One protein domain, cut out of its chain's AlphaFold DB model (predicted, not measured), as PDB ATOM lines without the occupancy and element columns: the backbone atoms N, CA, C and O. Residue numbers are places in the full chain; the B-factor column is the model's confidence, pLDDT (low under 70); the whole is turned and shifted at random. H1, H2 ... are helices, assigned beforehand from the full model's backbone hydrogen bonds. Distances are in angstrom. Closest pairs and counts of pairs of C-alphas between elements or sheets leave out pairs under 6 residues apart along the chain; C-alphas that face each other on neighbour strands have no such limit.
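This is residues 136 to 201 of the 347 residues of the protein "Hypothetical protein" of Eutreptiella gymnastica (UniProt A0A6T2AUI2). Two helices, H1 and H2, fold back on each other as a helical hairpin that opens like a V, and the short H3 packs on H1, running back along it. The short H4 lies toward the other end of the domain, close to where H1 begins, and residues 197 to 201 follow it there. The printed part has 66 residues with four named helices, in the order H1, H2, H3, H4, and no named strand; the class is all helix. The whole is compact, with a radius of gyration of the C-alphas of 12.0 A, and its outline is only just a rod, spanning 38 by 19 by 18 A.

H1, residues 136 to 152, touches H2, residues 155 to 169, and the two form a hairpin. Their closest C-alphas, those of Ala 150 and Arg 158, are 4.4 A apart, and their lines stand at a steep tilt of 45 degrees, opposite ways. H3, residues 174 to 180, touches H1 at a shallow tilt of 15 degrees, opposite ways; the closest C-alphas, those of Val 147 and Leu 177, are 6.0 A apart. H2 and H3 are near each other, with their closest C-alphas 8.1 A apart. H4, residues 190 to 196, is close to H1 but not clearly touching, with the closest C-alphas, those of Glu 136 and Leu 196, 6.5 A apart. H4 is also close to H2 but not clearly touching, about perpendicular to it at 78 degrees; the closest C-alphas, those of Val 168 and Ile 192, are 7.9 A apart. H3 and H4 are apart. Every O i to N i+4 pair is within hydrogen-bond range in H1; the counts are 10 of 11 in H2, 2 of 3 in H3 and 2 of 3 in H4.

H1 begins at C-alpha 136, at (172.390, 172.570, 87.795), and measures 24.3 A from first to last C-alpha. H2 begins at C-alpha 155, at (195.713, 187.781, 94.539), and measures 20.8 A. H3, residues 174 to 180, and H4, residues 190 to 196, have seven residues each. H4 ends at C-alpha 196, at (170.612, 170.033, 93.473).

The two C-alphas farthest apart, those of Ser 155 and Pro 199, are 38.2 A apart, while those of Glu 136 and His 201 are 9.7 A apart. The printed part has no cut. The links H1 to H2 and H2 to H3 are tight, and the link H3 to H4, with 9 residues, is short. The mean pLDDT of the printed part is 82.8, with residue 156 and residues 199 to 201 under 70.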
ATOM      1  N   GLU A 136     171.204 173.181  88.400       84.62
ATOM      2  CA  GLU A 136     172.390 172.570  87.795       84.62
ATOM      3  C   GLU A 136     173.127 173.510  86.827       84.62
ATOM      4  O   GLU A 136     174.359 173.566  86.801       84.62
ATOM      5  N   GLU A 137     172.378 174.276  86.036       83.50
ATOM      6  CA  GLU A 137     172.914 175.200  85.040       83.50
ATOM      7  C   GLU A 137     173.632 176.375  85.713       83.50
ATOM      8  O   GLU A 137     174.785 176.686  85.399       83.50
ATOM      9  N   ALA A 138     172.973 176.999  86.685       82.56
ATOM     10  CA  ALA A 138     173.511 178.119  87.432       82.56
ATOM     11  C   ALA A 138     174.713 177.696  88.290       82.56
ATOM     12  O   ALA A 138     175.675 178.461  88.423       82.56
ATOM     13  N   TRP A 139     174.716 176.465  88.822       86.31
ATOM     14  CA  TRP A 139     175.894 175.901  89.479       86.31
ATOM     15  C   TRP A 139     177.065 175.727  88.508       86.31
ATOM     16  O   TRP A 139     178.186 176.130  88.831       86.31
ATOM     17  N   ARG A 140     176.823 175.199  87.300       86.31
ATOM     18  CA  ARG A 140     177.870 175.042  86.279       86.31
ATOM     19  C   ARG A 140     178.522 176.379  85.925       86.31
ATOM     20  O   ARG A 140     179.746 176.488  85.963       86.31
ATOM     21  N   GLN A 141     177.713 177.409  85.671       84.38
ATOM     22  CA  GLN A 141     178.206 178.762  85.377       84.38
ATOM     23  C   GLN A 141     179.009 179.345  86.549       84.38
ATOM     24  O   GLN A 141     180.064 179.953  86.351       84.38
ATOM     25  N   LYS A 142     178.543 179.133  87.787       85.25
ATOM     26  CA  LYS A 142     179.262 179.562  88.992       85.25
ATOM     27  C   LYS A 142     180.611 178.883  89.128       85.25
ATOM     28  O   LYS A 142     181.605 179.557  89.398       85.25
ATOM     29  N   ARG A 143     180.666 177.570  88.922       88.00
ATOM     30  CA  ARG A 143     181.911 176.808  88.979       88.00
ATOM     31  C   ARG A 143     182.915 177.294  87.943       88.00
ATOM     32  O   ARG A 143     184.059 177.547  88.303       88.00
ATOM     33  N   GLU A 144     182.494 177.459  86.691       87.81
ATOM     34  CA  GLU A 144     183.362 177.939  85.612       87.81
ATOM     35  C   GLU A 144     183.994 179.299  85.945       87.81
ATOM     36  O   GLU A 144     185.206 179.484  85.814       87.81
ATOM     37  N   MET A 145     183.188 180.223  86.462       83.94
ATOM     38  CA  MET A 145     183.651 181.544  86.873       83.94
ATOM     39  C   MET A 145     184.605 181.481  88.073       83.94
ATOM     40  O   MET A 145     185.628 182.167  88.095       83.94
ATOM     41  N   LEU A 146     184.312 180.638  89.069       85.38
ATOM     42  CA  LEU A 146     185.211 180.419  90.203       85.38
ATOM     43  C   LEU A 146     186.557 179.845  89.745       85.38
ATOM     44  O   LEU A 146     187.593 180.277  90.251       85.38
ATOM     45  N   VAL A 147     186.561 178.912  88.788       89.38
ATOM     46  CA  VAL A 147     187.790 178.351  88.204       89.38
ATOM     47  C   VAL A 147     188.594 179.451  87.516       89.38
ATOM     48  O   VAL A 147     189.786 179.600  87.784       89.38
ATOM     49  N   GLU A 148     187.945 180.283  86.702       88.31
ATOM     50  CA  GLU A 148     188.612 181.397  86.026       88.31
ATOM     51  C   GLU A 148     189.244 182.385  87.019       88.31
ATOM     52  O   GLU A 148     190.418 182.734  86.880       88.31
ATOM     53  N   ILE A 149     188.516 182.781  88.068       84.81
ATOM     54  CA  ILE A 149     189.030 183.679  89.114       84.81
ATOM     55  C   ILE A 149     190.170 183.013  89.902       84.81
ATOM     56  O   ILE A 149     191.156 183.671  90.237       84.81
ATOM     57  N   ALA A 150     190.074 181.713  90.190       86.19
ATOM     58  CA  ALA A 150     191.106 180.970  90.913       86.19
ATOM     59  C   ALA A 150     192.419 180.822  90.118       86.19
ATOM     60  O   ALA A 150     193.482 180.637  90.722       86.19
ATOM     61  N   LEU A 151     192.367 180.927  88.788       87.62
ATOM     62  CA  LEU A 151     193.532 180.823  87.909       87.62
ATOM     63  C   LEU A 151     194.088 182.191  87.498       87.62
ATOM     64  O   LEU A 151     195.293 182.415  87.594       87.62
ATOM     65  N   LYS A 152     193.216 183.114  87.073       86.31
ATOM     66  CA  LYS A 152     193.584 184.393  86.436       86.31
ATOM     67  C   LYS A 152     193.250 185.632  87.274       86.31
ATOM     68  O   LYS A 152     193.638 186.738  86.902       86.31
ATOM     69  N   GLY A 153     192.514 185.481  88.375       78.31
ATOM     70  CA  GLY A 153     192.093 186.600  89.219       78.31
ATOM     71  C   GLY A 153     193.246 187.260  89.981       78.31
ATOM     72  O   GLY A 153     194.326 186.688  90.152       78.31
ATOM     73  N   THR A 154     193.008 188.469  90.498       76.31
ATOM     74  CA  THR A 154     193.983 189.146  91.370       76.31
ATOM     75  C   THR A 154     194.178 188.368  92.676       76.31
ATOM     76  O   THR A 154     193.300 187.609  93.094       76.31
ATOM     77  N   SER A 155     195.316 188.558  93.350       70.56
ATOM     78  CA  SER A 155     195.713 187.781  94.539       70.56
ATOM     79  C   SER A 155     194.620 187.682  95.617       70.56
ATOM     80  O   SER A 155     194.404 186.602  96.171       70.56
ATOM     81  N   SER A 156     193.883 188.769  95.865       68.38
ATOM     82  CA  SER A 156     192.790 188.817  96.844       68.38
ATOM     83  C   SER A 156     191.588 187.946  96.456       68.38
ATOM     84  O   SER A 156     191.080 187.192  97.289       68.38
ATOM     85  N   PHE A 157     191.140 188.011  95.197       70.06
ATOM     86  CA  PHE A 157     189.985 187.245  94.710       70.06
ATOM     87  C   PHE A 157     190.345 185.775  94.466       70.06
ATOM     88  O   PHE A 157     189.572 184.874  94.799       70.06
ATOM     89  N   ARG A 158     191.568 185.529  93.985       80.81
ATOM     90  CA  ARG A 158     192.116 184.202  93.699       80.81
ATOM     91  C   ARG A 158     192.066 183.281  94.915       80.81
ATOM     92  O   ARG A 158     191.598 182.149  94.821       80.81
ATOM     93  N   GLY A 159     192.499 183.776  96.078       78.38
ATOM     94  CA  GLY A 159     192.501 182.996  97.317       78.38
ATOM     95  C   GLY A 159     191.098 182.632  97.815       78.38
ATOM     96  O   GLY A 159     190.920 181.603  98.463       78.38
ATOM     97  N   ILE A 160     190.085 183.448  97.517       76.69
ATOM     98  CA  ILE A 160     188.698 183.162  97.900       76.69
ATOM     99  C   ILE A 160     188.093 182.126  96.962       76.69
ATOM    100  O   ILE A 160     187.587 181.119  97.449       76.69
ATOM    101  N   ALA A 161     188.211 182.327  95.650       79.81
ATOM    102  CA  ALA A 161     187.694 181.388  94.660       79.81
ATOM    103  C   ALA A 161     188.328 180.000  94.810       79.81
ATOM    104  O   ALA A 161     187.617 178.998  94.864       79.81
ATOM    105  N   LYS A 162     189.654 179.947  95.002       83.88
ATOM    106  CA  LYS A 162     190.364 178.695  95.279       83.88
ATOM    107  C   LYS A 162     189.837 178.014  96.538       83.88
ATOM    108  O   LYS A 162     189.527 176.834  96.483       83.88
ATOM    109  N   ARG A 163     189.651 178.748  97.642       82.25
ATOM    110  CA  ARG A 163     189.058 178.171  98.859       82.25
ATOM    111  C   ARG A 163     187.663 177.614  98.598       82.25
ATOM    112  O   ARG A 163     187.396 176.512  99.049       82.25
ATOM    113  N   LEU A 164     186.784 178.333  97.902       80.88
ATOM    114  CA  LEU A 164     185.429 177.849  97.609       80.88
ATOM    115  C   LEU A 164     185.453 176.542  96.805       80.88
ATOM    116  O   LEU A 164     184.768 175.594  97.173       80.88
ATOM    117  N   LEU A 165     186.291 176.464  95.768       85.38
ATOM    118  CA  LEU A 165     186.469 175.240  94.980       85.38
ATOM    119  C   LEU A 165     187.070 174.108  95.815       85.38
ATOM    120  O   LEU A 165     186.595 172.980  95.736       85.38
ATOM    121  N   GLU A 166     188.054 174.404  96.664       86.31
ATOM    122  CA  GLU A 166     188.672 173.407  97.540       86.31
ATOM    123  C   GLU A 166     187.715 172.862  98.608       86.31
ATOM    124  O   GLU A 166     187.875 171.726  99.049       86.31
ATOM    125  N   HIS A 167     186.702 173.636  99.013       81.62
ATOM    126  CA  HIS A 167     185.641 173.136  99.892       81.62
ATOM    127  C   HIS A 167     184.725 172.140  99.177       81.62
ATOM    128  O   HIS A 167     184.213 171.228  99.820       81.62
ATOM    129  N   VAL A 168     184.517 172.305  97.867       84.44
ATOM    130  CA  VAL A 168     183.636 171.425  97.091       84.44
ATOM    131  C   VAL A 168     184.369 170.173  96.610       84.44
ATOM    132  O   VAL A 168     183.872 169.065  96.788       84.44
ATOM    133  N   TYR A 169     185.562 170.342  96.039       86.81
ATOM    134  CA  TYR A 169     186.306 169.282  95.348       86.81
ATOM    135  C   TYR A 169     187.525 168.766  96.128       86.81
ATOM    136  O   TYR A 169     188.207 167.848  95.674       86.81
ATOM    137  N   GLY A 170     187.811 169.328  97.306       85.50
ATOM    138  CA  GLY A 170     189.047 169.065  98.042       85.50
ATOM    139  C   GLY A 170     190.233 169.866  97.494       85.50
ATOM    140  O   GLY A 170     190.106 170.664  96.572       85.50
ATOM    141  N   LYS A 171     191.425 169.679  98.073       86.12
ATOM    142  CA  LYS A 171     192.632 170.392  97.620       86.12
ATOM    143  C   LYS A 171     192.938 170.065  96.154       86.12
ATOM    144  O   LYS A 171     193.167 168.902  95.829       86.12
ATOM    145  N   CYS A 172     193.019 171.093  95.310       83.94
ATOM    146  CA  CYS A 172     193.292 170.954  93.879       83.94
ATOM    147  C   CYS A 172     194.555 171.725  93.459       83.94
ATOM    148  O   CYS A 172     194.808 172.848  93.912       83.94
ATOM    149  N   THR A 173     195.339 171.136  92.554       87.62
ATOM    150  CA  THR A 173     196.393 171.835  91.799       87.62
ATOM    151  C   THR A 173     195.782 172.709  90.697       87.62
ATOM    152  O   THR A 173     194.613 172.552  90.354       87.62
ATOM    153  N   GLU A 174     196.558 173.627  90.112       85.75
ATOM    154  CA  GLU A 174     196.074 174.482  89.011       85.75
ATOM    155  C   GLU A 174     195.585 173.663  87.802       85.75
ATOM    156  O   GLU A 174     194.517 173.939  87.268       85.75
ATOM    157  N   GLU A 175     196.291 172.587  87.442       85.12
ATOM    158  CA  GLU A 175     195.872 171.674  86.367       85.12
ATOM    159  C   GLU A 175     194.551 170.954  86.669       85.12
ATOM    160  O   GLU A 175     193.762 170.679  85.766       85.12
ATOM    161  N   GLN A 176     194.303 170.619  87.938       86.12
ATOM    162  CA  GLN A 176     193.043 170.006  88.358       86.12
ATOM    163  C   GLN A 176     191.899 171.020  88.336       86.12
ATOM    164  O   GLN A 176     190.799 170.656  87.938       86.12
ATOM    165  N   LEU A 177     192.161 172.278  88.711       87.75
ATOM    166  CA  LEU A 177     191.171 173.354  88.648       87.75
ATOM    167  C   LEU A 177     190.696 173.597  87.212       87.75
ATOM    168  O   LEU A 177     189.494 173.723  87.005       87.75
ATOM    169  N   GLU A 178     191.597 173.604  86.222       88.00
ATOM    170  CA  GLU A 178     191.205 173.790  84.814       88.00
ATOM    171  C   GLU A 178     190.233 172.688  84.354       88.00
ATOM    172  O   GLU A 178     189.229 172.972  83.706       88.00
ATOM    173  N   LYS A 179     190.460 171.438  84.781       88.25
ATOM    174  CA  LYS A 179     189.579 170.300  84.461       88.25
ATOM    175  C   LYS A 179     188.193 170.396  85.105       88.25
ATOM    176  O   LYS A 179     187.268 169.743  84.630       88.25
ATOM    177  N   LEU A 180     188.027 171.189  86.168       87.56
ATOM    178  CA  LEU A 180     186.717 171.390  86.799       87.56
ATOM    179  C   LEU A 180     185.767 172.209  85.923       87.56
ATOM    180  O   LEU A 180     184.553 172.100  86.109       87.56
ATOM    181  N   ARG A 181     186.278 173.007  84.973       83.31
ATOM    182  CA  ARG A 181     185.435 173.786  84.052       83.31
ATOM    183  C   ARG A 181     184.479 172.866  83.286       83.31
ATOM    184  O   ARG A 181     183.272 173.094  83.298       83.31
ATOM    185  N   ASP A 182     185.010 171.771  82.755       83.50
ATOM    186  CA  ASP A 182     184.277 170.843  81.886       83.50
ATOM    187  C   ASP A 182     183.725 169.615  82.628       83.50
ATOM    188  O   ASP A 182     183.277 168.652  82.004       83.50
ATOM    189  N   LEU A 183     183.758 169.617  83.967       84.94
ATOM    190  CA  LEU A 183     183.283 168.483  84.757       84.94
ATOM    191  C   LEU A 183     181.771 168.261  84.526       84.94
ATOM    192  O   LEU A 183     180.984 169.189  84.732       84.94
ATOM    193  N   PRO A 184     181.328 167.050  84.144       83.56
ATOM    194  CA  PRO A 184     179.906 166.752  84.010       83.56
ATOM    195  C   PRO A 184     179.180 166.858  85.356       83.56
ATOM    196  O   PRO A 184     179.719 166.462  86.389       83.56
ATOM    197  N   LEU A 185     177.920 167.301  85.343       74.75
ATOM    198  CA  LEU A 185     177.080 167.426  86.547       74.75
ATOM    199  C   LEU A 185     176.897 166.087  87.292       74.75
ATOM    200  O   LEU A 185     176.822 166.037  88.519       74.75
ATOM    201  N   GLN A 186     176.912 164.967  86.567       79.19
ATOM    202  CA  GLN A 186     176.810 163.624  87.149       79.19
ATOM    203  C   GLN A 186     178.070 163.216  87.930       79.19
ATOM    204  O   GLN A 186     178.029 162.270  88.712       79.19
ATOM    205  N   SER A 187     179.188 163.911  87.712       84.88
ATOM    206  CA  SER A 187     180.459 163.703  88.418       84.88
ATOM    207  C   SER A 187     180.647 164.659  89.599       84.88
ATOM    208  O   SER A 187     181.719 164.681  90.203       84.88
ATOM    209  N   GLU A 188     179.627 165.455  89.930       87.19
ATOM    210  CA  GLU A 188     179.654 166.339  91.094       87.19
ATOM    211  C   GLU A 188     179.726 165.560  92.414       87.19
ATOM    212  O   GLU A 188     179.198 164.448  92.513       87.19
ATOM    213  N   PRO A 189     180.324 166.144  93.467       86.75
ATOM    214  CA  PRO A 189     180.332 165.542  94.790       86.75
ATOM    215  C   PRO A 189     178.910 165.200  95.270       86.75
ATOM    216  O   PRO A 189     177.995 166.007  95.073       86.75
ATOM    217  N   PRO A 190     178.712 164.076  95.991       85.25
ATOM    218  CA  PRO A 190     177.387 163.660  96.460       85.25
ATOM    219  C   PRO A 190     176.638 164.730  97.265       85.25
ATOM    220  O   PRO A 190     175.418 164.809  97.185       85.25
ATOM    221  N   ALA A 191     177.359 165.580  98.004       82.88
ATOM    222  CA  ALA A 191     176.779 166.677  98.780       82.88
ATOM    223  C   ALA A 191     176.200 167.810  97.908       82.88
ATOM    224  O   ALA A 191     175.203 168.426  98.275       82.88
ATOM    225  N   ILE A 192     176.801 168.077  96.743       84.50
ATOM    226  CA  ILE A 192     176.245 169.010  95.754       84.50
ATOM    227  C   ILE A 192     175.021 168.368  95.104       84.50
ATOM    228  O   ILE A 192     173.953 168.975  95.072       84.50
ATOM    229  N   GLN A 193     175.142 167.113  94.663       85.44
ATOM    230  CA  GLN A 193     174.038 166.389  94.030       85.44
ATOM    231  C   GLN A 193     172.821 166.274  94.949       85.44
ATOM    232  O   GLN A 193     171.699 166.459  94.495       85.44
ATOM    233  N   SER A 194     173.014 166.027  96.248       85.25
ATOM    234  CA  SER A 194     171.903 165.938  97.197       85.25
ATOM    235  C   SER A 194     171.117 167.243  97.318       85.25
ATOM    236  O   SER A 194     169.907 167.189  97.494       85.25
ATOM    237  N   ILE A 195     171.787 168.397  97.212       82.00
ATOM    238  CA  ILE A 195     171.144 169.717  97.272       82.00
ATOM    239  C   ILE A 195     170.478 170.051  95.933       82.00
ATOM    240  O   ILE A 195     169.331 170.491  95.912       82.00
ATOM    241  N   LEU A 196     171.162 169.797  94.813       82.38
ATOM    242  CA  LEU A 196     170.612 170.033  93.473       82.38
ATOM    243  C   LEU A 196     169.384 169.154  93.191       82.38
ATOM    244  O   LEU A 196     168.457 169.608  92.530       82.38
ATOM    245  N   ASN A 197     169.329 167.944  93.756       83.25
ATOM    246  CA  ASN A 197     168.198 167.024  93.623       83.25
ATOM    247  C   ASN A 197     167.027 167.320  94.578       83.25
ATOM    248  O   ASN A 197     166.041 166.576  94.570       83.25
ATOM    249  N   LEU A 198     167.107 168.358  95.421       78.06
ATOM    250  CA  LEU A 198     165.977 168.733  96.271       78.06
ATOM    251  C   LEU A 198     164.771 169.134  95.403       78.06
ATOM    252  O   LEU A 198     164.932 169.866  94.422       78.06
ATOM    253  N   PRO A 199     163.547 168.705  95.760       66.25
ATOM    254  CA  PRO A 199     162.346 169.122  95.048       66.25
ATOM    255  C   PRO A 199     162.213 170.649  95.099       66.25
ATOM    256  O   PRO A 199     162.330 171.255  96.161       66.25
ATOM    257  N   ASN A 200     161.990 171.273  93.938       66.56
ATOM    258  CA  ASN A 200     161.979 172.734  93.751       66.56
ATOM    259  C   ASN A 200     163.283 173.452  94.156       66.56
ATOM    260  O   ASN A 200     163.280 174.675  94.306       66.56
ATOM    261  N   HIS A 201     164.381 172.706  94.327       69.19
ATOM    262  CA  HIS A 201     165.687 173.206  94.746       69.19
ATOM    263  C   HIS A 201     165.619 174.043  96.031       69.19
ATOM    264  O   HIS A 201     166.219 175.112  96.097       69.19
TER     265      HIS A 201